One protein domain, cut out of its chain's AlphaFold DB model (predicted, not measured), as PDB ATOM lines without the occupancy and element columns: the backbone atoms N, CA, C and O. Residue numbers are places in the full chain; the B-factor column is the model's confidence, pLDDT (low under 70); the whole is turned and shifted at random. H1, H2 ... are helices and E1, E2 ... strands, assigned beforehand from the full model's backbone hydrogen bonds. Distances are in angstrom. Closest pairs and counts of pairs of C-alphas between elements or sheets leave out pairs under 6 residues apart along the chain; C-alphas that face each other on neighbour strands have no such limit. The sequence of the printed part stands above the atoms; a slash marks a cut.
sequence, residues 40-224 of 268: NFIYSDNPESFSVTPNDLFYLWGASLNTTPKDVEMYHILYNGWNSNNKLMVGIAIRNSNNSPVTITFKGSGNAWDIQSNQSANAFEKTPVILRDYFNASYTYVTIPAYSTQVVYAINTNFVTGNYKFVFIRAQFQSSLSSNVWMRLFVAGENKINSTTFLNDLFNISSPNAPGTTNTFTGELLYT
ATOM      1  N   ASN A  40     120.260 233.044 190.968       71.94
ATOM      2  CA  ASN A  40     121.630 232.601 190.714       71.94
ATOM      3  C   ASN A  40     121.614 231.163 190.203       71.94
ATOM      4  O   ASN A  40     120.894 230.324 190.741       71.94
ATOM      5  N   PHE A  41     122.393 230.875 189.169       76.31
ATOM      6  CA  PHE A  41     122.533 229.552 188.588       76.31
ATOM      7  C   PHE A  41     123.931 229.024 188.847       76.31
ATOM      8  O   PHE A  41     124.912 229.565 188.346       76.31
ATOM      9  N   ILE A  42     124.011 227.971 189.640       77.56
ATOM     10  CA  ILE A  42     125.218 227.194 189.846       77.56
ATOM     11  C   ILE A  42     125.225 226.088 188.805       77.56
ATOM     12  O   ILE A  42     124.329 225.245 188.768       77.56
ATOM     13  N   TYR A  43     126.262 226.096 187.989       75.38
ATOM     14  CA  TYR A  43     126.446 225.140 186.921       75.38
ATOM     15  C   TYR A  43     127.735 224.364 187.143       75.38
ATOM     16  O   TYR A  43     128.783 224.959 187.410       75.38
ATOM     17  N   SER A  44     127.636 223.042 187.061       69.06
ATOM     18  CA  SER A  44     128.749 222.115 187.205       69.06
ATOM     19  C   SER A  44     128.829 221.230 185.969       69.06
ATOM     20  O   SER A  44     128.324 220.108 185.963       69.06
ATOM     21  N   ASP A  45     129.486 221.772 184.946       60.81
ATOM     22  CA  ASP A  45     129.850 221.063 183.714       60.81
ATOM     23  C   ASP A  45     131.259 220.498 183.742       60.81
ATOM     24  O   ASP A  45     131.675 219.783 182.833       60.81
ATOM     25  N   ASN A  46     132.027 220.838 184.775       55.09
ATOM     26  CA  ASN A  46     133.395 220.398 184.916       55.09
ATOM     27  C   ASN A  46     133.602 219.686 186.260       55.09
ATOM     28  O   ASN A  46     133.346 220.292 187.311       55.09
ATOM     29  N   PRO A  47     134.090 218.434 186.239       52.22
ATOM     30  CA  PRO A  47     134.481 217.679 185.047       52.22
ATOM     31  C   PRO A  47     133.304 216.974 184.392       52.22
ATOM     32  O   PRO A  47     132.621 216.175 185.026       52.22
ATOM     33  N   GLU A  48     133.094 217.233 183.099       65.75
ATOM     34  CA  GLU A  48     132.085 216.537 182.294       65.75
ATOM     35  C   GLU A  48     132.357 215.032 182.315       65.75
ATOM     36  O   GLU A  48     131.436 214.224 182.255       65.75
ATOM     37  N   SER A  49     133.626 214.629 182.455       80.25
ATOM     38  CA  SER A  49     133.991 213.242 182.710       80.25
ATOM     39  C   SER A  49     135.226 213.100 183.588       80.25
ATOM     40  O   SER A  49     136.243 213.739 183.333       80.25
ATOM     41  N   PHE A  50     135.170 212.236 184.602       83.25
ATOM     42  CA  PHE A  50     136.324 211.959 185.459       83.25
ATOM     43  C   PHE A  50     136.230 210.619 186.187       83.25
ATOM     44  O   PHE A  50     135.149 210.065 186.407       83.25
ATOM     45  N   SER A  51     137.405 210.119 186.575       88.62
ATOM     46  CA  SER A  51     137.537 208.905 187.372       88.62
ATOM     47  C   SER A  51     137.082 209.131 188.814       88.62
ATOM     48  O   SER A  51     137.483 210.108 189.442       88.62
ATOM     49  N   VAL A  52     136.334 208.178 189.364       90.38
ATOM     50  CA  VAL A  52     135.957 208.118 190.778       90.38
ATOM     51  C   VAL A  52     136.293 206.734 191.324       90.38
ATOM     52  O   VAL A  52     135.807 205.710 190.841       90.38
ATOM     53  N   THR A  53     137.119 206.701 192.358       91.62
ATOM     54  CA  THR A  53     137.463 205.516 193.145       91.62
ATOM     55  C   THR A  53     136.690 205.511 194.469       91.62
ATOM     56  O   THR A  53     136.173 206.550 194.888       91.62
ATOM     57  N   PRO A  54     136.624 204.378 195.196       93.38
ATOM     58  CA  PRO A  54     135.955 204.321 196.500       93.38
ATOM     59  C   PRO A  54     136.453 205.344 197.526       93.38
ATOM     60  O   PRO A  54     135.694 205.732 198.409       93.38
ATOM     61  N   ASN A  55     137.714 205.771 197.429       92.88
ATOM     62  CA  ASN A  55     138.340 206.678 198.390       92.88
ATOM     63  C   ASN A  55     138.219 208.155 198.001       92.88
ATOM     64  O   ASN A  55     138.679 209.011 198.761       92.88
ATOM     65  N   ASP A  56     137.613 208.459 196.856       91.62
ATOM     66  CA  ASP A  56     137.546 209.825 196.362       91.62
ATOM     67  C   ASP A  56     136.406 210.617 196.992       91.62
ATOM     68  O   ASP A  56     135.285 210.137 197.181       91.62
ATOM     69  N   LEU A  57     136.722 211.873 197.294       92.62
ATOM     70  CA  LEU A  57     135.775 212.903 197.674       92.62
ATOM     71  C   LEU A  57     136.111 214.158 196.883       92.62
ATOM     72  O   LEU A  57     137.134 214.806 197.123       92.62
ATOM     73  N   PHE A  58     135.232 214.495 195.954       89.56
ATOM     74  CA  PHE A  58     135.361 215.659 195.108       89.56
ATOM     75  C   PHE A  58     134.444 216.772 195.585       89.56
ATOM     76  O   PHE A  58     133.236 216.586 195.732       89.56
ATOM     77  N   TYR A  59     135.031 217.942 195.785       87.94
ATOM     78  CA  TYR A  59     134.332 219.212 195.852       87.94
ATOM     79  C   TYR A  59     134.296 219.794 194.436       87.94
ATOM     80  O   TYR A  59     135.346 220.062 193.853       87.94
ATOM     81  N   LEU A  60     133.095 219.945 193.875       86.19
ATOM     82  CA  LEU A  60     132.903 220.443 192.509       86.19
ATOM     83  C   LEU A  60     132.740 221.962 192.492       86.19
ATOM     84  O   LEU A  60     133.430 222.673 191.770       86.19
ATOM     85  N   TRP A  61     131.838 222.461 193.336       86.50
ATOM     86  CA  TRP A  61     131.560 223.884 193.486       86.50
ATOM     87  C   TRP A  61     130.926 224.170 194.838       86.50
ATOM     88  O   TRP A  61     130.325 223.292 195.461       86.50
ATOM     89  N   GLY A  62     131.006 225.416 195.294       84.81
ATOM     90  CA  GLY A  62     130.353 225.847 196.513       84.81
ATOM     91  C   GLY A  62     130.111 227.340 196.535       84.81
ATOM     92  O   GLY A  62     130.853 228.124 195.952       84.81
ATOM     93  N   ALA A  63     129.050 227.720 197.230       87.38
ATOM     94  CA  ALA A  63     128.635 229.103 197.348       87.38
ATOM     95  C   ALA A  63     127.882 229.327 198.656       87.38
ATOM     96  O   ALA A  63     127.359 228.390 199.267       87.38
ATOM     97  N   SER A  64     127.766 230.591 199.057       91.38
ATOM     98  CA  SER A  64     126.806 230.973 200.086       91.38
ATOM     99  C   SER A  64     125.394 230.627 199.620       91.38
ATOM    100  O   SER A  64     125.069 230.754 198.442       91.38
ATOM    101  N   LEU A  65     124.544 230.191 200.538       94.19
ATOM    102  CA  LEU A  65     123.119 230.023 200.297       94.19
ATOM    103  C   LEU A  65     122.383 231.009 201.198       94.19
ATOM    104  O   LEU A  65     122.615 231.046 202.401       94.19
ATOM    105  N   ASN A  66     121.530 231.839 200.615       91.75
ATOM    106  CA  ASN A  66     120.808 232.879 201.337       91.75
ATOM    107  C   ASN A  66     119.314 232.809 200.991       91.75
ATOM    108  O   ASN A  66     118.830 231.796 200.484       91.75
ATOM    109  N   THR A  67     118.582 233.877 201.283       91.06
ATOM    110  CA  THR A  67     117.147 233.981 201.004       91.06
ATOM    111  C   THR A  67     116.820 234.139 199.519       91.06
ATOM    112  O   THR A  67     115.648 234.100 199.164       91.06
ATOM    113  N   THR A  68     117.809 234.295 198.638       87.12
ATOM    114  CA  THR A  68     117.619 234.281 197.182       87.12
ATOM    115  C   THR A  68     117.775 232.850 196.664       87.12
ATOM    116  O   THR A  68     118.769 232.197 197.002       87.12
ATOM    117  N   PRO A  69     116.832 232.341 195.851       87.44
ATOM    118  CA  PRO A  69     116.946 231.009 195.276       87.44
ATOM    119  C   PRO A  69     118.207 230.847 194.422       87.44
ATOM    120  O   PRO A  69     118.551 231.706 193.604       87.44
ATOM    121  N   LYS A  70     118.868 229.702 194.588       89.00
ATOM    122  CA  LYS A  70     119.959 229.248 193.729       89.00
ATOM    123  C   LYS A  70     119.532 228.001 192.983       89.00
ATOM    124  O   LYS A  70     119.288 226.969 193.607       89.00
ATOM    125  N   ASP A  71     119.453 228.099 191.668       88.56
ATOM    126  CA  ASP A  71     119.323 226.946 190.793       88.56
ATOM    127  C   ASP A  71     120.673 226.236 190.688       88.56
ATOM    128  O   ASP A  71     121.722 226.871 190.683       88.56
ATOM    129  N   VAL A  72     120.639 224.916 190.604       89.56
ATOM    130  CA  VAL A  72     121.791 224.034 190.479       89.56
ATOM    131  C   VAL A  72     121.553 223.116 189.293       89.56
ATOM    132  O   VAL A  72     120.482 222.515 189.182       89.56
ATOM    133  N   GLU A  73     122.559 222.967 188.445       87.38
ATOM    134  CA  GLU A  73     122.616 221.928 187.427       87.38
ATOM    135  C   GLU A  73     123.979 221.244 187.455       87.38
ATOM    136  O   GLU A  73     125.021 221.897 187.525       87.38
ATOM    137  N   MET A  74     123.951 219.916 187.460       86.06
ATOM    138  CA  MET A  74     125.136 219.070 187.409       86.06
ATOM    139  C   MET A  74     124.951 218.049 186.298       86.06
ATOM    140  O   MET A  74     123.917 217.377 186.264       86.06
ATOM    141  N   TYR A  75     125.955 217.917 185.439       83.06
ATOM    142  CA  TYR A  75     125.992 216.968 184.333       83.06
ATOM    143  C   TYR A  75     127.372 216.298 184.317       83.06
ATOM    144  O   TYR A  75     128.378 216.947 184.041       83.06
ATOM    145  N   HIS A  76     127.445 215.005 184.652       84.81
ATOM    146  CA  HIS A  76     128.728 214.304 184.795       84.81
ATOM    147  C   HIS A  76     128.692 212.879 184.243       84.81
ATOM    148  O   HIS A  76     127.781 212.113 184.542       84.81
ATOM    149  N   ILE A  77     129.732 212.487 183.512       86.94
ATOM    150  CA  ILE A  77     130.021 211.115 183.088       86.94
ATOM    151  C   ILE A  77     131.153 210.571 183.962       86.94
ATOM    152  O   ILE A  77     132.337 210.837 183.777       86.94
ATOM    153  N   LEU A  78     130.786 209.783 184.954       89.44
ATOM    154  CA  LEU A  78     131.705 209.268 185.956       89.44
ATOM    155  C   LEU A  78     132.153 207.862 185.568       89.44
ATOM    156  O   LEU A  78     131.375 207.086 185.014       89.44
ATOM    157  N   TYR A  79     133.392 207.493 185.878       88.06
ATOM    158  CA  TYR A  79     133.887 206.143 185.605       88.06
ATOM    159  C   TYR A  79     134.869 205.665 186.667       88.06
ATOM    160  O   TYR A  79     135.480 206.462 187.359       88.06
ATOM    161  N   ASN A  80     135.031 204.355 186.817       86.62
ATOM    162  CA  ASN A  80     135.826 203.762 187.899       86.62
ATOM    163  C   ASN A  80     136.841 202.724 187.394       86.62
ATOM    164  O   ASN A  80     137.105 201.725 188.057       86.62
ATOM    165  N   GLY A  81     137.372 202.924 186.185       78.31
ATOM    166  CA  GLY A  81     138.240 201.938 185.528       78.31
ATOM    167  C   GLY A  81     137.498 200.703 184.997       78.31
ATOM    168  O   GLY A  81     138.139 199.708 184.676       78.31
ATOM    169  N   TRP A  82     136.162 200.767 184.897       75.00
ATOM    170  CA  TRP A  82     135.263 199.768 184.289       75.00
ATOM    171  C   TRP A  82     135.238 198.380 184.933       75.00
ATOM    172  O   TRP A  82     134.681 197.453 184.350       75.00
ATOM    173  N   ASN A  83     135.825 198.215 186.113       74.31
ATOM    174  CA  ASN A  83     136.132 196.902 186.683       74.31
ATOM    175  C   ASN A  83     135.431 196.615 188.020       74.31
ATOM    176  O   ASN A  83     135.688 195.579 188.628       74.31
ATOM    177  N   SER A  84     134.577 197.519 188.504       79.50
ATOM    178  CA  SER A  84     133.958 197.392 189.824       79.50
ATOM    179  C   SER A  84     132.547 197.980 189.878       79.50
ATOM    180  O   SER A  84     132.195 198.860 189.095       79.50
ATOM    181  N   ASN A  85     131.745 197.507 190.838       88.12
ATOM    182  CA  ASN A  85     130.357 197.939 191.054       88.12
ATOM    183  C   ASN A  85     130.202 198.801 192.322       88.12
ATOM    184  O   ASN A  85     129.193 198.720 193.025       88.12
ATOM    185  N   ASN A  86     131.238 199.577 192.646       91.31
ATOM    186  CA  ASN A  86     131.297 200.364 193.880       91.31
ATOM    187  C   ASN A  86     130.181 201.413 193.928       91.31
ATOM    188  O   ASN A  86     129.738 201.923 192.890       91.31
ATOM    189  N   LYS A  87     129.759 201.763 195.145       94.31
ATOM    190  CA  LYS A  87     128.768 202.825 195.358       94.31
ATOM    191  C   LYS A  87     129.328 204.202 195.025       94.31
ATOM    192  O   LYS A  87     130.517 204.484 195.195       94.31
ATOM    193  N   LEU A  88     128.417 205.065 194.606       95.12
ATOM    194  CA  LEU A  88     128.651 206.436 194.203       95.12
ATOM    195  C   LEU A  88     127.523 207.323 194.736       95.12
ATOM    196  O   LEU A  88     126.343 206.973 194.655       95.12
ATOM    197  N   MET A  89     127.890 208.504 195.224       96.81
ATOM    198  CA  MET A  89     126.953 209.549 195.614       96.81
ATOM    199  C   MET A  89     127.340 210.847 194.917       96.81
ATOM    200  O   MET A  89     128.477 211.302 195.028       96.81
ATOM    201  N   VAL A  90     126.380 211.451 194.224       95.12
ATOM    202  CA  VAL A  90     126.516 212.780 193.618       95.12
ATOM    203  C   VAL A  90     125.434 213.661 194.201       95.12
ATOM    204  O   VAL A  90     124.259 213.286 194.174       95.12
ATOM    205  N   GLY A  91     125.795 214.812 194.755       95.44
ATOM    206  CA  GLY A  91     124.806 215.585 195.484       95.44
ATOM    207  C   GLY A  91     125.232 216.965 195.932       95.44
ATOM    208  O   GLY A  91     126.264 217.507 195.545       95.44
ATOM    209  N   ILE A  92     124.363 217.524 196.762       96.44
ATOM    210  CA  ILE A  92     124.443 218.843 197.354       96.44
ATOM    211  C   ILE A  92     124.379 218.679 198.872       96.44
ATOM    212  O   ILE A  92     123.413 218.139 199.422       96.44
ATOM    213  N   ALA A  93     125.410 219.166 199.554       97.44
ATOM    214  CA  ALA A  93     125.467 219.261 201.004       97.44
ATOM    215  C   ALA A  93     125.426 220.724 201.445       97.44
ATOM    216  O   ALA A  93     125.918 221.615 200.749       97.44
ATOM    217  N   ILE A  94     124.852 220.977 202.617       98.12
ATOM    218  CA  ILE A  94     124.714 222.316 203.186       98.12
ATOM    219  C   ILE A  94     125.289 222.331 204.603       98.12
ATOM    220  O   ILE A  94     125.038 221.426 205.396       98.12
ATOM    221  N   ARG A  95     126.061 223.376 204.911       98.06
ATOM    222  CA  ARG A  95     126.578 223.705 206.239       98.06
ATOM    223  C   ARG A  95     125.834 224.905 206.788       98.06
ATOM    224  O   ARG A  95     125.846 225.967 206.168       98.06
ATOM    225  N   ASN A  96     125.269 224.750 207.974       98.06
ATOM    226  CA  ASN A  96     124.772 225.844 208.782       98.06
ATOM    227  C   ASN A  96     125.824 226.214 209.830       98.06
ATOM    228  O   ASN A  96     126.108 225.431 210.730       98.06
ATOM    229  N   SER A  97     126.395 227.407 209.721       97.81
ATOM    230  CA  SER A  97     127.359 227.932 210.695       97.81
ATOM    231  C   SER A  97     126.722 228.907 211.689       97.81
ATOM    232  O   SER A  97     127.436 229.535 212.465       97.81
ATOM    233  N   ASN A  98     125.394 229.049 211.672       97.62
ATOM    234  CA  ASN A  98     124.668 229.854 212.648       97.62
ATOM    235  C   ASN A  98     124.468 229.091 213.963       97.62
ATOM    236  O   ASN A  98     124.485 227.858 214.006       97.62
ATOM    237  N   ASN A  99     124.205 229.854 215.025       97.56
ATOM    238  CA  ASN A  99     123.827 229.348 216.347       97.56
ATOM    239  C   ASN A  99     122.346 228.937 216.452       97.56
ATOM    240  O   ASN A  99     121.919 228.453 217.498       97.56
ATOM    241  N   SER A 100     121.573 229.116 215.382       97.12
ATOM    242  CA  SER A 100     120.177 228.707 215.257       97.12
ATOM    243  C   SER A 100     120.019 227.691 214.123       97.12
ATOM    244  O   SER A 100     120.816 227.707 213.179       97.12
ATOM    245  N   PRO A 101     118.994 226.822 214.159       98.06
ATOM    246  CA  PRO A 101     118.662 225.988 213.011       98.06
ATOM    247  C   PRO A 101     118.290 226.846 211.792       98.06
ATOM    248  O   PRO A 101     117.808 227.972 211.929       98.06
ATOM    249  N   VAL A 102     118.498 226.294 210.598       98.38
ATOM    250  CA  VAL A 102     118.078 226.885 209.321       98.38
ATOM    251  C   VAL A 102     117.140 225.932 208.596       98.38
ATOM    252  O   VAL A 102     117.386 224.727 208.561       98.38
ATOM    253  N   THR A 103     116.093 226.470 207.977       98.50
ATOM    254  CA  THR A 103     115.253 225.711 207.051       98.50
ATOM    255  C   THR A 103     115.726 225.958 205.627       98.50
ATOM    256  O   THR A 103     115.802 227.100 205.172       98.50
ATOM    257  N   ILE A 104     116.033 224.880 204.913       98.38
ATOM    258  CA  ILE A 104     116.319 224.906 203.484       98.38
ATOM    259  C   ILE A 104     115.059 224.488 202.744       98.38
ATOM    260  O   ILE A 104     114.568 223.376 202.932       98.38
ATOM    261  N   THR A 105     114.560 225.380 201.896       97.69
ATOM    262  CA  THR A 105     113.490 225.090 200.941       97.69
ATOM    263  C   THR A 105     114.134 224.681 199.631       97.69
ATOM    264  O   THR A 105     115.004 225.392 199.128       97.69
ATOM    265  N   PHE A 106     113.746 223.541 199.074       96.56
ATOM    266  CA  PHE A 106     114.334 223.068 197.830       96.56
ATOM    267  C   PHE A 106     113.360 222.256 196.988       96.56
ATOM    268  O   PHE A 106     112.417 221.659 197.496       96.56
ATOM    269  N   LYS A 107     113.608 222.209 195.686       95.06
ATOM    270  CA  LYS A 107     112.993 221.249 194.766       95.06
ATOM    271  C   LYS A 107     114.069 220.728 193.829       95.06
ATOM    272  O   LYS A 107     115.049 221.425 193.575       95.06
ATOM    273  N   GLY A 108     113.898 219.527 193.301       93.88
ATOM    274  CA  GLY A 108     114.896 218.950 192.418       93.88
ATOM    275  C   GLY A 108     114.405 217.707 191.708       93.88
ATOM    276  O   GLY A 108     113.525 217.005 192.200       93.88
ATOM    277  N   SER A 109     115.005 217.442 190.559       93.62
ATOM    278  CA  SER A 109     114.924 216.175 189.856       93.62
ATOM    279  C   SER A 109     116.324 215.780 189.408       93.62
ATOM    280  O   SER A 109     117.170 216.625 189.112       93.62
ATOM    281  N   GLY A 110     116.581 214.486 189.364       92.81
ATOM    282  CA  GLY A 110     117.872 213.972 188.971       92.81
ATOM    283  C   GLY A 110     117.834 212.469 188.836       92.81
ATOM    284  O   GLY A 110     117.009 211.795 189.453       92.81
ATOM    285  N   ASN A 111     118.713 211.946 187.996       92.94
ATOM    286  CA  ASN A 111     118.868 210.514 187.824       92.94
ATOM    287  C   ASN A 111     120.279 210.178 187.336       92.94
ATOM    288  O   ASN A 111     121.038 211.056 186.914       92.94
ATOM    289  N   ALA A 112     120.621 208.899 187.427       92.75
ATOM    290  CA  ALA A 112     121.860 208.361 186.922       92.75
ATOM    291  C   ALA A 112     121.599 207.161 186.009       92.75
ATOM    292  O   ALA A 112     120.766 206.305 186.306       92.75
ATOM    293  N   TRP A 113     122.345 207.078 184.913       90.12
ATOM    294  CA  TRP A 113     122.210 206.047 183.894       90.12
ATOM    295  C   TRP A 113     123.554 205.410 183.591       90.12
ATOM    296  O   TRP A 113     124.585 206.081 183.559       90.12
ATOM    297  N   ASP A 114     123.533 204.107 183.351       91.00
ATOM    298  CA  ASP A 114     124.669 203.418 182.758       91.00
ATOM    299  C   ASP A 114     124.752 203.773 181.277       91.00
ATOM    300  O   ASP A 114     123.760 203.668 180.551       91.00
ATOM    301  N   ILE A 115     125.929 204.210 180.842       87.25
ATOM    302  CA  ILE A 115     126.209 204.485 179.434       87.25
ATOM    303  C   ILE A 115     127.493 203.775 179.021       87.25
ATOM    304  O   ILE A 115     128.455 203.689 179.786       87.25
ATOM    305  N   GLN A 116     127.530 203.284 177.789       83.25
ATOM    306  CA  GLN A 116     128.763 202.773 177.197       83.25
ATOM    307  C   GLN A 116     129.628 203.930 176.689       83.25
ATOM    308  O   GLN A 116     129.125 205.016 176.397       83.25
ATOM    309  N   SER A 117     130.935 203.708 176.554       72.69
ATOM    310  CA  SER A 117     131.879 204.782 176.219       72.69
ATOM    311  C   SER A 117     131.680 205.416 174.845       72.69
ATOM    312  O   SER A 117     132.043 206.568 174.636       72.69
ATOM    313  N   ASN A 118     131.051 204.696 173.922       71.50
ATOM    314  CA  ASN A 118     130.658 205.173 172.599       71.50
ATOM    315  C   ASN A 118     129.235 205.771 172.554       71.50
ATOM    316  O   ASN A 118     128.759 206.099 171.471       71.50
ATOM    317  N   GLN A 119     128.545 205.899 173.694       70.12
ATOM    318  CA  GLN A 119     127.147 206.348 173.782       70.12
ATOM    319  C   GLN A 119     126.964 207.649 174.576       70.12
ATOM    320  O   GLN A 119     125.839 207.993 174.935       70.12
ATOM    321  N   SER A 120     128.033 208.412 174.816       66.88
ATOM    322  CA  SER A 120     127.989 209.684 175.559       66.88
ATOM    323  C   SER A 120     126.965 210.675 174.994       66.88
ATOM    324  O   SER A 120     126.260 211.329 175.753       66.88
ATOM    325  N   ALA A 121     126.808 210.731 173.666       64.31
ATOM    326  CA  ALA A 121     125.807 211.577 173.010       64.31
ATOM    327  C   ALA A 121     124.357 211.174 173.355       64.31
ATOM    328  O   ALA A 121     123.504 212.035 173.555       64.31
ATOM    329  N   ASN A 122     124.084 209.873 173.504       66.88
ATOM    330  CA  ASN A 122     122.749 209.354 173.827       66.88
ATOM    331  C   ASN A 122     122.352 209.647 175.285       66.88
ATOM    332  O   ASN A 122     121.174 209.605 175.640       66.88
ATOM    333  N   ALA A 123     123.330 209.941 176.145       68.44
ATOM    334  CA  ALA A 123     123.099 210.302 177.538       68.44
ATOM    335  C   ALA A 123     122.322 211.628 177.651       68.44
ATOM    336  O   ALA A 123     121.382 211.739 178.444       68.44
ATOM    337  N   PHE A 124     122.630 212.593 176.775       68.69
ATOM    338  CA  PHE A 124     121.963 213.896 176.724       68.69
ATOM    339  C   PHE A 124     120.473 213.800 176.376       68.69
ATOM    340  O   PHE A 124     119.685 214.614 176.861       68.69
ATOM    341  N   GLU A 125     120.044 212.778 175.630       70.56
ATOM    342  CA  GLU A 125     118.627 212.553 175.295       70.56
ATOM    343  C   GLU A 125     117.755 212.285 176.533       70.56
ATOM    344  O   GLU A 125     116.527 212.375 176.472       70.56
ATOM    345  N   LYS A 126     118.367 211.963 177.681       71.38
ATOM    346  CA  LYS A 126     117.662 211.740 178.950       71.38
ATOM    347  C   LYS A 126     117.425 213.027 179.747       71.38
ATOM    348  O   LYS A 126     116.544 213.047 180.608       71.38
ATOM    349  N   THR A 127     118.148 214.106 179.449       74.62
ATOM    350  CA  THR A 127     118.057 215.381 180.186       74.62
ATOM    351  C   THR A 127     116.682 216.069 180.114       74.62
ATOM    352  O   THR A 127     116.248 216.582 181.152       74.62
ATOM    353  N   PRO A 128     115.907 216.029 179.001       73.50
ATOM    354  CA  PRO A 128     114.618 216.725 178.937       73.50
ATOM    355  C   PRO A 128     113.593 216.199 179.946       73.50
ATOM    356  O   PRO A 128     112.772 216.962 180.457       73.50
ATOM    357  N   VAL A 129     113.646 214.901 180.265       74.00
ATOM    358  CA  VAL A 129     112.767 214.285 181.268       74.00
ATOM    359  C   VAL A 129     113.065 214.844 182.655       74.00
ATOM    360  O   VAL A 129     112.136 215.224 183.362       74.00
ATOM    361  N   ILE A 130     114.342 214.980 183.017       83.75
ATOM    362  CA  ILE A 130     114.726 215.550 184.314       83.75
ATOM    363  C   ILE A 130     114.322 217.014 184.415       83.75
ATOM    364  O   ILE A 130     113.780 217.418 185.440       83.75
ATOM    365  N   LEU A 131     114.520 217.800 183.355       80.25
ATOM    366  CA  LEU A 131     114.081 219.195 183.329       80.25
ATOM    367  C   LEU A 131     112.563 219.303 183.503       80.25
ATOM    368  O   LEU A 131     112.097 220.066 184.348       80.25
ATOM    369  N   ARG A 132     111.785 218.505 182.761       77.25
ATOM    370  CA  ARG A 132     110.324 218.436 182.912       77.25
ATOM    371  C   ARG A 132     109.929 218.097 184.348       77.25
ATOM    372  O   ARG A 132     109.068 218.761 184.918       77.25
ATOM    373  N   ASP A 133     110.545 217.072 184.922       82.75
ATOM    374  CA  ASP A 133     110.207 216.598 186.260       82.75
ATOM    375  C   ASP A 133     110.626 217.620 187.331       82.75
ATOM    376  O   ASP A 133     109.876 217.840 188.274       82.75
ATOM    377  N   TYR A 134     111.743 218.333 187.145       86.62
ATOM    378  CA  TYR A 134     112.145 219.471 187.980       86.62
ATOM    379  C   TYR A 134     111.122 220.614 187.938       86.62
ATOM    380  O   TYR A 134     110.769 221.164 188.982       86.62
ATOM    381  N   PHE A 135     110.617 220.973 186.752       80.81
ATOM    382  CA  PHE A 135     109.604 222.026 186.627       80.81
ATOM    383  C   PHE A 135     108.277 221.647 187.292       80.81
ATOM    384  O   PHE A 135     107.603 222.526 187.827       80.81
ATOM    385  N   ASN A 136     107.937 220.357 187.301       82.19
ATOM    386  CA  ASN A 136     106.748 219.825 187.965       82.19
ATOM    387  C   ASN A 136     106.984 219.449 189.438       82.19
ATOM    388  O   ASN A 136     106.040 219.042 190.115       82.19
ATOM    389  N   ALA A 137     108.218 219.550 189.939       87.06
ATOM    390  CA  ALA A 137     108.553 219.156 191.298       87.06
ATOM    391  C   ALA A 137     107.995 220.150 192.322       87.06
ATOM    392  O   ALA A 137     108.152 221.370 192.200       87.06
ATOM    393  N   SER A 138     107.404 219.608 193.383       92.81
ATOM    394  CA  SER A 138     106.992 220.378 194.554       92.81
ATOM    395  C   SER A 138     108.193 220.767 195.415       92.81
ATOM    396  O   SER A 138     109.175 220.029 195.518       92.81
ATOM    397  N   TYR A 139     108.088 221.913 196.088       94.50
ATOM    398  CA  TYR A 139     109.060 222.295 197.106       94.50
ATOM    399  C   TYR A 139     108.955 221.388 198.337       94.50
ATOM    400  O   TYR A 139     107.867 221.067 198.813       94.50
ATOM    401  N   THR A 140     110.118 221.007 198.849       95.81
ATOM    402  CA  THR A 140     110.359 220.248 200.075       95.81
ATOM    403  C   THR A 140     111.197 221.097 201.029       95.81
ATOM    404  O   THR A 140     111.841 222.064 200.617       95.81
ATOM    405  N   TYR A 141     111.196 220.737 202.311       97.06
ATOM    406  CA  TYR A 141     111.896 221.466 203.361       97.06
ATOM    407  C   TYR A 141     112.759 220.519 204.187       97.06
ATOM    408  O   TYR A 141     112.337 219.407 204.508       97.06
ATOM    409  N   VAL A 142     113.947 220.972 204.577       97.75
ATOM    410  CA  VAL A 142     114.777 220.304 205.584       97.75
ATOM    411  C   VAL A 142     115.273 221.323 206.599       97.75
ATOM    412  O   VAL A 142     115.663 222.430 206.232       97.75
ATOM    413  N   THR A 143     115.265 220.955 207.877       98.19
ATOM    414  CA  THR A 143     115.838 221.782 208.941       98.19
ATOM    415  C   THR A 143     117.220 221.255 209.292       98.19
ATOM    416  O   THR A 143     117.349 220.126 209.758       98.19
ATOM    417  N   ILE A 144     118.242 222.082 209.092       97.94
ATOM    418  CA  ILE A 144     119.622 221.782 209.474       97.94
ATOM    419  C   ILE A 144     119.872 222.433 210.840       97.94
ATOM    420  O   ILE A 144     119.708 223.655 210.956       97.94
ATOM    421  N   PRO A 145     120.260 221.670 211.879       98.31
ATOM    422  CA  PRO A 145     120.527 222.226 213.201       98.31
ATOM    423  C   PRO A 145     121.634 223.290 213.192       98.31
ATOM    424  O   PRO A 145     122.377 223.449 212.219       98.31
ATOM    425  N   ALA A 146     121.744 224.031 214.294       97.69
ATOM    426  CA  ALA A 146     122.853 224.955 214.510       97.69
ATOM    427  C   ALA A 146     124.203 224.227 214.373       97.69
ATOM    428  O   ALA A 146     124.326 223.064 214.764       97.69
ATOM    429  N   TYR A 147     125.202 224.906 213.808       97.31
ATOM    430  CA  TYR A 147     126.571 224.391 213.638       97.31
ATOM    431  C   TYR A 147     126.684 223.002 212.987       97.31
ATOM    432  O   TYR A 147     127.621 222.255 213.262       97.31
ATOM    433  N   SER A 148     125.728 222.640 212.133       97.31
ATOM    434  CA  SER A 148     125.621 221.296 211.569       97.31
ATOM    435  C   SER A 148     125.739 221.293 210.049       97.31
ATOM    436  O   SER A 148     125.559 222.309 209.373       97.31
ATOM    437  N   THR A 149     126.052 220.123 209.502       97.25
ATOM    438  CA  THR A 149     126.125 219.863 208.063       97.25
ATOM    439  C   THR A 149     125.185 218.724 207.695       97.25
ATOM    440  O   THR A 149     124.962 217.821 208.499       97.25
ATOM    441  N   GLN A 150     124.624 218.755 206.488       96.75
ATOM    442  CA  GLN A 150     123.745 217.692 206.005       96.75
ATOM    443  C   GLN A 150     123.771 217.587 204.476       96.75
ATOM    444  O   GLN A 150     123.832 218.604 203.783       96.75
ATOM    445  N   VAL A 151     123.679 216.365 203.941       97.38
ATOM    446  CA  VAL A 151     123.327 216.144 202.527       97.38
ATOM    447  C   VAL A 151     121.840 216.432 202.350       97.38
ATOM    448  O   VAL A 151     121.009 215.783 202.982       97.38
ATOM    449  N   VAL A 152     121.502 217.402 201.504       97.12
ATOM    450  CA  VAL A 152     120.109 217.834 201.301       97.12
ATOM    451  C   VAL A 152     119.490 217.191 200.066       97.12
ATOM    452  O   VAL A 152     118.308 216.864 200.073       97.12
ATOM    453  N   TYR A 153     120.284 216.962 199.022       96.62
ATOM    454  CA  TYR A 153     119.827 216.300 197.805       96.62
ATOM    455  C   TYR A 153     120.964 215.487 197.200       96.62
ATOM    456  O   TYR A 153     122.056 216.019 197.016       96.62
ATOM    457  N   ALA A 154     120.735 214.215 196.888       96.19
ATOM    458  CA  ALA A 154     121.748 213.374 196.265       96.19
ATOM    459  C   ALA A 154     121.126 212.241 195.453       96.19
ATOM    460  O   ALA A 154     120.064 211.719 195.796       96.19
ATOM    461  N   ILE A 155     121.846 211.819 194.419       96.31
ATOM    462  CA  ILE A 155     121.632 210.545 193.749       96.31
ATOM    463  C   ILE A 155     122.617 209.549 194.343       96.31
ATOM    464  O   ILE A 155     123.830 209.755 194.293       96.31
ATOM    465  N   ASN A 156     122.073 208.464 194.883       96.12
ATOM    466  CA  ASN A 156     122.836 207.295 195.294       96.12
ATOM    467  C   ASN A 156     122.703 206.239 194.205       96.12
ATOM    468  O   ASN A 156     121.592 205.869 193.825       96.12
ATOM    469  N   THR A 157     123.828 205.774 193.684       95.31
ATOM    470  CA  THR A 157     123.864 204.782 192.611       95.31
ATOM    471  C   THR A 157     125.110 203.917 192.744       95.31
ATOM    472  O   THR A 157     125.970 204.164 193.588       95.31
ATOM    473  N   ASN A 158     125.216 202.907 191.893       94.88
ATOM    474  CA  ASN A 158     126.399 202.072 191.790       94.88
ATOM    475  C   ASN A 158     126.974 202.220 190.387       94.88
ATOM    476  O   ASN A 158     126.232 202.402 189.414       94.88
ATOM    477  N   PHE A 159     128.293 202.100 190.280       93.12
ATOM    478  CA  PHE A 159     128.901 201.779 188.999       93.12
ATOM    479  C   PHE A 159     128.458 200.391 188.534       93.12
ATOM    480  O   PHE A 159     128.123 199.526 189.346       93.12
ATOM    481  N   VAL A 160     128.473 200.194 187.220       91.31
ATOM    482  CA  VAL A 160     128.265 198.893 186.591       91.31
ATOM    483  C   VAL A 160     129.490 198.592 185.742       91.31
ATOM    484  O   VAL A 160     129.873 199.400 184.894       91.31
ATOM    485  N   THR A 161     130.105 197.430 185.958       89.44
ATOM    486  CA  THR A 161     131.237 196.929 185.169       89.44
ATOM    487  C   THR A 161     130.999 197.127 183.668       89.44
ATOM    488  O   THR A 161     129.921 196.833 183.148       89.44
ATOM    489  N   GLY A 162     132.009 197.649 182.967       87.12
ATOM    490  CA  GLY A 162     131.937 197.956 181.534       87.12
ATOM    491  C   GLY A 162     131.164 199.227 181.154       87.12
ATOM    492  O   GLY A 162     131.100 199.542 179.967       87.12
ATOM    493  N   ASN A 163     130.607 199.973 182.112       89.19
ATOM    494  CA  ASN A 163     129.842 201.194 181.851       89.19
ATOM    495  C   ASN A 163     130.461 202.413 182.542       89.19
ATOM    496  O   ASN A 163     131.151 202.314 183.558       89.19
ATOM    497  N   TYR A 164     130.178 203.583 181.985       89.44
ATOM    498  CA  TYR A 164     130.231 204.842 182.708       89.44
ATOM    499  C   TYR A 164     128.896 205.098 183.404       89.44
ATOM    500  O   TYR A 164     127.856 204.562 183.020       89.44
ATOM    501  N   LYS A 165     128.920 205.972 184.404       91.62
ATOM    502  CA  LYS A 165     127.737 206.469 185.092       91.62
ATOM    503  C   LYS A 165     127.496 207.911 184.685       91.62
ATOM    504  O   LYS A 165     128.181 208.814 185.155       91.62
ATOM    505  N   PHE A 166     126.517 208.123 183.821       89.38
ATOM    506  CA  PHE A 166     126.029 209.456 183.530       89.38
ATOM    507  C   PHE A 166     125.082 209.913 184.641       89.38
ATOM    508  O   PHE A 166     124.158 209.184 184.983       89.38
ATOM    509  N   VAL A 167     125.300 211.094 185.207       91.06
ATOM    510  CA  VAL A 167     124.503 211.669 186.291       91.06
ATOM    511  C   VAL A 167     124.047 213.060 185.889       91.06
ATOM    512  O   VAL A 167     124.869 213.901 185.532       91.06
ATOM    513  N   PHE A 168     122.744 213.310 186.013       89.06
ATOM    514  CA  PHE A 168     122.166 214.633 185.822       89.06
ATOM    515  C   PHE A 168     121.320 215.030 187.027       89.06
ATOM    516  O   PHE A 168     120.448 214.268 187.448       89.06
ATOM    517  N   ILE A 169     121.557 216.223 187.567       92.62
ATOM    518  CA  ILE A 169     120.754 216.825 188.637       92.62
ATOM    519  C   ILE A 169     120.362 218.233 188.213       92.62
ATOM    520  O   ILE A 169     121.228 219.030 187.872       92.62
ATOM    521  N   ARG A 170     119.072 218.554 188.334       91.25
ATOM    522  CA  ARG A 170     118.534 219.912 188.299       91.25
ATOM    523  C   ARG A 170     117.800 220.184 189.604       91.25
ATOM    524  O   ARG A 170     116.854 219.477 189.943       91.25
ATOM    525  N   ALA A 171     118.201 221.211 190.336       93.94
ATOM    526  CA  ALA A 171     117.586 221.553 191.612       93.94
ATOM    527  C   ALA A 171     117.561 223.063 191.847       93.94
ATOM    528  O   ALA A 171     118.191 223.827 191.129       93.94
ATOM    529  N   GLN A 172     116.816 223.498 192.855       93.31
ATOM    530  CA  GLN A 172     116.827 224.864 193.355       93.31
ATOM    531  C   GLN A 172     116.779 224.828 194.874       93.31
ATOM    532  O   GLN A 172     115.990 224.071 195.437       93.31
ATOM    533  N   PHE A 173     117.596 225.656 195.520       95.88
ATOM    534  CA  PHE A 173     117.712 225.746 196.972       95.88
ATOM    535  C   PHE A 173     117.553 227.191 197.434       95.88
ATOM    536  O   PHE A 173     118.013 228.121 196.773       95.88
ATOM    537  N   GLN A 174     116.955 227.375 198.602       95.00
ATOM    538  CA  GLN A 174     116.818 228.659 199.275       95.00
ATOM    539  C   GLN A 174     116.955 228.441 200.782       95.00
ATOM    540  O   GLN A 174     116.395 227.495 201.336       95.00
ATOM    541  N   SER A 175     117.695 229.317 201.450       97.12
ATOM    542  CA  SER A 175     117.847 229.316 202.904       97.12
ATOM    543  C   SER A 175     116.843 230.272 203.546       97.12
ATOM    544  O   SER A 175     116.579 231.352 203.020       97.12
ATOM    545  N   SER A 176     116.320 229.916 204.720       97.44
ATOM    546  CA  SER A 176     115.532 230.834 205.554       97.44
ATOM    547  C   SER A 176     116.375 231.949 206.193       97.44
ATOM    548  O   SER A 176     115.821 232.910 206.716       97.44
ATOM    549  N   LEU A 177     117.706 231.822 206.173       95.50
ATOM    550  CA  LEU A 177     118.667 232.794 206.703       95.50
ATOM    551  C   LEU A 177     119.459 233.461 205.573       95.50
ATOM    552  O   LEU A 177     119.798 232.822 204.576       95.50
ATOM    553  N   SER A 178     119.808 234.735 205.753       92.81
ATOM    554  CA  SER A 178     120.518 235.549 204.756       92.81
ATOM    555  C   SER A 178     122.036 235.334 204.712       92.81
ATOM    556  O   SER A 178     122.683 235.798 203.775       92.81
ATOM    557  N   SER A 179     122.623 234.670 205.710       95.00
ATOM    558  CA  SER A 179     124.077 234.524 205.850       95.00
ATOM    559  C   SER A 179     124.480 233.254 206.603       95.00
ATOM    560  O   SER A 179     123.661 232.609 207.257       95.00
ATOM    561  N   ASN A 180     125.777 232.925 206.541       96.56
ATOM    562  CA  ASN A 180     126.419 231.815 207.264       96.56
ATOM    563  C   ASN A 180     125.828 230.427 206.977       96.56
ATOM    564  O   ASN A 180     125.962 229.500 207.776       96.56
ATOM    565  N   VAL A 181     125.208 230.275 205.810       97.69
ATOM    566  CA  VAL A 181     124.800 228.988 205.256       97.69
ATOM    567  C   VAL A 181     125.588 228.792 203.971       97.69
ATOM    568  O   VAL A 181     125.656 229.688 203.126       97.69
ATOM    569  N   TRP A 182     126.246 227.646 203.846       95.44
ATOM    570  CA  TRP A 182     127.120 227.343 202.719       95.44
ATOM    571  C   TRP A 182     126.686 226.056 202.043       95.44
ATOM    572  O   TRP A 182     126.439 225.063 202.718       95.44
ATOM    573  N   MET A 183     126.636 226.059 200.720       95.06
ATOM    574  CA  MET A 183     126.276 224.910 199.900       95.06
ATOM    575  C   MET A 183     127.514 224.379 199.174       95.06
ATOM    576  O   MET A 183     128.344 225.167 198.719       95.06
ATOM    577  N   ARG A 184     127.648 223.053 199.068       93.06
ATOM    578  CA  ARG A 184     128.690 222.367 198.290       93.06
ATOM    579  C   ARG A 184     128.086 221.289 197.401       93.06
ATOM    580  O   ARG A 184     127.328 220.452 197.882       93.06
ATOM    581  N   LEU A 185     128.474 221.303 196.134       92.50
ATOM    582  CA  LEU A 185     128.247 220.241 195.163       92.50
ATOM    583  C   LEU A 185     129.407 219.251 195.260       92.50
ATOM    584  O   LEU A 185     130.568 219.666 195.358       92.50
ATOM    585  N   PHE A 186     129.103 217.957 195.253       93.38
ATOM    586  CA  PHE A 186     130.103 216.926 195.492       93.38
ATOM    587  C   PHE A 186     129.860 215.639 194.706       93.38
ATOM    588  O   PHE A 186     128.733 215.316 194.328       93.38
ATOM    589  N   VAL A 187     130.943 214.874 194.555       93.94
ATOM    590  CA  VAL A 187     130.941 213.467 194.135       93.94
ATOM    591  C   VAL A 187     131.768 212.677 195.139       93.94
ATOM    592  O   VAL A 187     132.887 213.070 195.459       93.94
ATOM    593  N   ALA A 188     131.229 211.580 195.660       94.88
ATOM    594  CA  ALA A 188     131.897 210.745 196.650       94.88
ATOM    595  C   ALA A 188     131.842 209.267 196.256       94.88
ATOM    596  O   ALA A 188     130.808 208.768 195.806       94.88
ATOM    597  N   GLY A 189     132.964 208.576 196.451       95.00
ATOM    598  CA  GLY A 189     133.059 207.125 196.364       95.00
ATOM    599  C   GLY A 189     132.630 206.430 197.656       95.00
ATOM    600  O   GLY A 189     132.543 207.036 198.725       95.00
ATOM    601  N   GLU A 190     132.376 205.128 197.556       95.38
ATOM    602  CA  GLU A 190     131.832 204.286 198.626       95.38
ATOM    603  C   GLU A 190     132.495 204.439 200.002       95.38
ATOM    604  O   GLU A 190     131.800 204.649 200.997       95.38
ATOM    605  N   ASN A 191     133.825 204.376 200.087       95.50
ATOM    606  CA  ASN A 191     134.521 204.453 201.374       95.50
ATOM    607  C   ASN A 191     134.397 205.846 201.996       95.50
ATOM    608  O   ASN A 191     134.342 205.972 203.217       95.50
ATOM    609  N   LYS A 192     134.325 206.896 201.169       95.06
ATOM    610  CA  LYS A 192     134.085 208.259 201.649       95.06
ATOM    611  C   LYS A 192     132.656 208.450 202.118       95.06
ATOM    612  O   LYS A 192     132.481 209.015 203.187       95.06
ATOM    613  N   ILE A 193     131.668 207.929 201.393       94.00
ATOM    614  CA  ILE A 193     130.257 207.954 201.812       94.00
ATOM    615  C   ILE A 193     130.081 207.270 203.172       94.00
ATOM    616  O   ILE A 193     129.382 207.786 204.040       94.00
ATOM    617  N   ASN A 194     130.737 206.125 203.364       94.25
ATOM    618  CA  ASN A 194     130.644 205.341 204.594       94.25
ATOM    619  C   ASN A 194     131.500 205.907 205.745       94.25
ATOM    620  O   ASN A 194     131.440 205.385 206.858       94.25
ATOM    621  N   SER A 195     132.304 206.950 205.503       95.81
ATOM    622  CA  SER A 195     133.131 207.569 206.539       95.81
ATOM    623  C   SER A 195     132.298 208.448 207.469       95.81
ATOM    624  O   SER A 195     131.513 209.287 207.029       95.81
ATOM    625  N   THR A 196     132.566 208.364 208.772       94.19
ATOM    626  CA  THR A 196     131.993 209.275 209.778       94.19
ATOM    627  C   THR A 196     132.479 210.720 209.621       94.19
ATOM    628  O   THR A 196     131.853 211.640 210.144       94.19
ATOM    629  N   THR A 197     133.573 210.943 208.886       93.81
ATOM    630  CA  THR A 197     134.146 212.273 208.627       93.81
ATOM    631  C   THR A 197     133.669 212.902 207.325       93.81
ATOM    632  O   THR A 197     134.025 214.044 207.058       93.81
ATOM    633  N   PHE A 198     132.850 212.206 206.528       94.38
ATOM    634  CA  PHE A 198     132.470 212.597 205.167       94.38
ATOM    635  C   PHE A 198     132.111 214.083 205.011       94.38
ATOM    636  O   PHE A 198     132.714 214.793 204.205       94.38
ATOM    637  N   LEU A 199     131.143 214.568 205.793       94.56
ATOM    638  CA  LEU A 199     130.671 215.949 205.691       94.56
ATOM    639  C   LEU A 199     131.710 216.959 206.190       94.56
ATOM    640  O   LEU A 199     131.850 218.031 205.606       94.56
ATOM    641  N   ASN A 200     132.473 216.620 207.229       92.88
ATOM    642  CA  ASN A 200     133.544 217.485 207.721       92.88
ATOM    643  C   ASN A 200     134.655 217.617 206.675       92.88
ATOM    644  O   ASN A 200     135.061 218.732 206.350       92.88
ATOM    645  N   ASP A 201     135.083 216.499 206.088       93.31
ATOM    646  CA  ASP A 201     136.075 216.465 205.015       93.31
ATOM    647  C   ASP A 201     135.589 217.289 203.818       93.31
ATOM    648  O   ASP A 201     136.317 218.151 203.320       93.31
ATOM    649  N   LEU A 202     134.324 217.107 203.414       93.25
ATOM    650  CA  LEU A 202     133.736 217.828 202.289       93.25
ATOM    651  C   LEU A 202     133.791 219.340 202.488       93.25
ATOM    652  O   LEU A 202     134.028 220.048 201.516       93.25
ATOM    653  N   PHE A 203     133.580 219.850 203.703       93.31
ATOM    654  CA  PHE A 203     133.584 221.288 203.988       93.31
ATOM    655  C   PHE A 203     134.957 221.871 204.359       93.31
ATOM    656  O   PHE A 203     135.077 223.099 204.422       93.31
ATOM    657  N   ASN A 204     135.976 221.028 204.540       91.06
ATOM    658  CA  ASN A 204     137.359 221.430 204.817       91.06
ATOM    659  C   ASN A 204     138.227 221.557 203.552       91.06
ATOM    660  O   ASN A 204     139.291 222.169 203.602       91.06
ATOM    661  N   ILE A 205     137.773 221.042 202.405       84.06
ATOM    662  CA  ILE A 205     138.469 221.205 201.119       84.06
ATOM    663  C   ILE A 205     138.428 222.681 200.685       84.06
ATOM    664  O   ILE A 205     137.355 223.285 200.618       84.06
ATOM    665  N   SER A 206     139.581 223.275 200.375       77.94
ATOM    666  CA  SER A 206     139.705 224.704 200.048       77.94
ATOM    667  C   SER A 206     139.566 225.029 198.557       77.94
ATOM    668  O   SER A 206     139.373 226.189 198.204       77.94
ATOM    669  N   SER A 207     139.670 224.045 197.662       72.88
ATOM    670  CA  SER A 207     139.615 224.252 196.209       72.88
ATOM    671  C   SER A 207     138.994 223.050 195.504       72.88
ATOM    672  O   SER A 207     139.157 221.933 196.002       72.88
ATOM    673  N   PRO A 208     138.281 223.244 194.378       72.19
ATOM    674  CA  PRO A 208     137.786 222.125 193.590       72.19
ATOM    675  C   PRO A 208     138.927 221.173 193.227       72.19
ATOM    676  O   PRO A 208     139.980 221.613 192.768       72.19
ATOM    677  N   ASN A 209     138.738 219.881 193.472       75.44
ATOM    678  CA  ASN A 209     139.790 218.861 193.371       75.44
ATOM    679  C   ASN A 209     139.464 217.753 192.360       75.44
ATOM    680  O   ASN A 209     140.140 216.728 192.329       75.44
ATOM    681  N   ALA A 210     138.430 217.944 191.544       70.38
ATOM    682  CA  ALA A 210     138.115 217.022 190.466       70.38
ATOM    683  C   ALA A 210     139.066 217.252 189.262       70.38
ATOM    684  O   ALA A 210     139.379 218.406 188.952       70.38
ATOM    685  N   PRO A 211     139.568 216.199 188.585       62.12
ATOM    686  CA  PRO A 211     140.469 216.349 187.439       62.12
ATOM    687  C   PRO A 211     139.772 217.092 186.295       62.12
ATOM    688  O   PRO A 211     138.728 216.641 185.852       62.12
ATOM    689  N   GLY A 212     140.342 218.195 185.795       52.16
ATOM    690  CA  GLY A 212     139.788 218.937 184.648       52.16
ATOM    691  C   GLY A 212     139.357 220.377 184.932       52.16
ATOM    692  O   GLY A 212     139.074 221.110 183.986       52.16
ATOM    693  N   THR A 213     139.412 220.831 186.190       58.19
ATOM    694  CA  THR A 213     138.988 222.168 186.672       58.19
ATOM    695  C   THR A 213     139.645 223.382 185.996       58.19
ATOM    696  O   THR A 213     139.272 224.513 186.295       58.19
ATOM    697  N   THR A 214     140.606 223.194 185.086       48.59
ATOM    698  CA  THR A 214     141.353 224.290 184.455       48.59
ATOM    699  C   THR A 214     140.766 224.786 183.129       48.59
ATOM    700  O   THR A 214     141.059 225.921 182.766       48.59
ATOM    701  N   ASN A 215     139.960 223.987 182.402       41.84
ATOM    702  CA  ASN A 215     139.650 224.269 180.982       41.84
ATOM    703  C   ASN A 215     138.153 224.336 180.596       41.84
ATOM    704  O   ASN A 215     137.857 224.633 179.441       41.84
ATOM    705  N   THR A 216     137.207 224.096 181.511       51.91
ATOM    706  CA  THR A 216     135.752 224.212 181.253       51.91
ATOM    707  C   THR A 216     135.005 224.832 182.443       51.91
ATOM    708  O   THR A 216     135.532 224.884 183.558       51.91
ATOM    709  N   PHE A 217     133.806 225.375 182.194       52.62
ATOM    710  CA  PHE A 217     133.099 226.287 183.100       52.62
ATOM    711  C   PHE A 217     132.352 225.559 184.234       52.62
ATOM    712  O   PHE A 217     131.325 224.928 184.006       52.62
ATOM    713  N   THR A 218     132.828 225.731 185.471       67.19
ATOM    714  CA  THR A 218     132.048 225.499 186.699       67.19
ATOM    715  C   THR A 218     131.976 226.818 187.452       67.19
ATOM    716  O   THR A 218     133.004 227.464 187.672       67.19
ATOM    717  N   GLY A 219     130.773 227.252 187.817       69.50
ATOM    718  CA  GLY A 219     130.609 228.586 188.374       69.50
ATOM    719  C   GLY A 219     129.197 228.939 188.803       69.50
ATOM    720  O   GLY A 219     128.247 228.181 188.621       69.50
ATOM    721  N   GLU A 220     129.076 230.136 189.368       74.44
ATOM    722  CA  GLU A 220     127.800 230.768 189.673       74.44
ATOM    723  C   GLU A 220     127.564 231.931 188.706       74.44
ATOM    724  O   GLU A 220     128.366 232.861 188.617       74.44
ATOM    725  N   LEU A 221     126.451 231.872 187.984       69.31
ATOM    726  CA  LEU A 221     125.998 232.893 187.055       69.31
ATOM    727  C   LEU A 221     124.778 233.602 187.622       69.31
ATOM    728  O   LEU A 221     123.825 232.969 188.072       69.31
ATOM    729  N   LEU A 222     124.768 234.927 187.530       65.44
ATOM    730  CA  LEU A 222     123.520 235.663 187.667       65.44
ATOM    731  C   LEU A 222     122.689 235.391 186.422       65.44
ATOM    732  O   LEU A 222     123.154 235.602 185.301       65.44
ATOM    733  N   TYR A 223     121.455 234.951 186.606       61.47
ATOM    734  CA  TYR A 223     120.547 234.788 185.491       61.47
ATOM    735  C   TYR A 223     119.150 235.242 185.862       61.47
ATOM    736  O   TYR A 223     118.760 235.438 187.010       61.47
ATOM    737  N   THR A 224     118.367 235.458 184.828       55.78
ATOM    738  CA  THR A 224     116.983 235.827 184.993       55.78
ATOM    739  C   THR A 224     116.140 234.749 184.360       55.78
ATOM    740  O   THR A 224     116.161 234.582 183.142       55.78
TER     741      THR A 224
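AT A GLANCE: This is residues 40 to 224 of the 268 residues of an uncharacterized protein of Caldicellulosiruptor obsidiansis (strain ATCC BAA-2073 / strain OB47) (UniProt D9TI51). Two twisted sheets lie face to face as a sandwich, their strands nearly aligned at 14 degrees; H1 and H2 cover part of the larger sheet's outer face, and H4 packs on the outer face of the smaller one, with the short H3 on that same face but beside its strands, over none of them. Four nested antiparallel pairs, E3 with E10, E4 with E9, E5 with E8 and E6 with E7, make a jelly roll, one long hairpin wound over both sheets. The 185 printed residues hold, in order, E1 to E6, H1, H2, E7 to E10, H3, H4 and E11: class mixed. The larger sheet is branched and mixed; the smaller runs E3 E10 E5 E8, antiparallel. The whole is compact, radius of gyration of the C-alphas 15.9 A, spanning 48 by 36 by 29 A.

IN THESE COORDINATES: In the larger sheet are E6, residues 102 to 115, 38.2 A long; E9, 164 to 175, 34.1 A; E4, 70 to 79, 28.2 A; E1, 40 to 44, beginning at C-alpha 40 (121.630, 232.601, 190.714); E2, 49 to 51; E7, 140 to 144; and E11, 218 to 223, ending at C-alpha 223 (120.547, 234.788, 185.491). In the other are E5, 87 to 96, 26.9 A; E10, 181 to 189, 25.0 A; E8, 149 to 158, 24.1 A; and E3, 57 to 64, 20.3 A. The helices are H1, 120 to 124; H2, 127 to 135, 12.5 A; H3, 190 to 193; and H4, 198 to 204.

HOW THE PARTS SIT: E9 has antiparallel E4 on one side, N 72 to O 171 at 2.7 A, and antiparallel E6 on the other, N 109 to O 170 at 2.8 A. E6 bends by 61 degrees at residue 105 and pairs with antiparallel E7, N 104 to O 142 at 2.8 A. E1 and E2 lie on one side of E4, both parallel to it: N 42 to O 71 is 2.7 A, N 79 to O 50 3.2 A. Antiparallel E11 is beside E1, N 41 to O 221 at 2.8 A. H1, over E9 at a height of 8.9 A, and H2, along E6 at 19 degrees on the local plane, are on the same face; the closest C-alphas of H2 and E6, Tyr 134 and Ser 109, are 4.7 A apart. In the other sheet N 58 to O 187 of E3 and E10, N 184 to O 93 of E10 and E5, and N 92 to O 153 of E5 and E8 are each 2.8 A. H3 and H4 are on the same face of it; the closest C-alphas of H4 and E8, Leu 199 and Thr 149, are 6.5 A apart. In H2 and H4 every O i to N i+4 pair is within hydrogen-bond range; H1 has 0 of 1 but 2 of 2 O i to N i+3 pairs, and H3 is too short for an i+4 pair.

THE WHOLE: The C-alphas farthest apart, of Asn 99 and Asn 118, are 50.4 A apart. The printed part has no cut; the link from H4 to E11, residues 205 to 217, is long. Mean pLDDT of the printed part is 86.3; residues 44 to 48, 120 to 124, 211 to 219 and 221 to 224 are under 70.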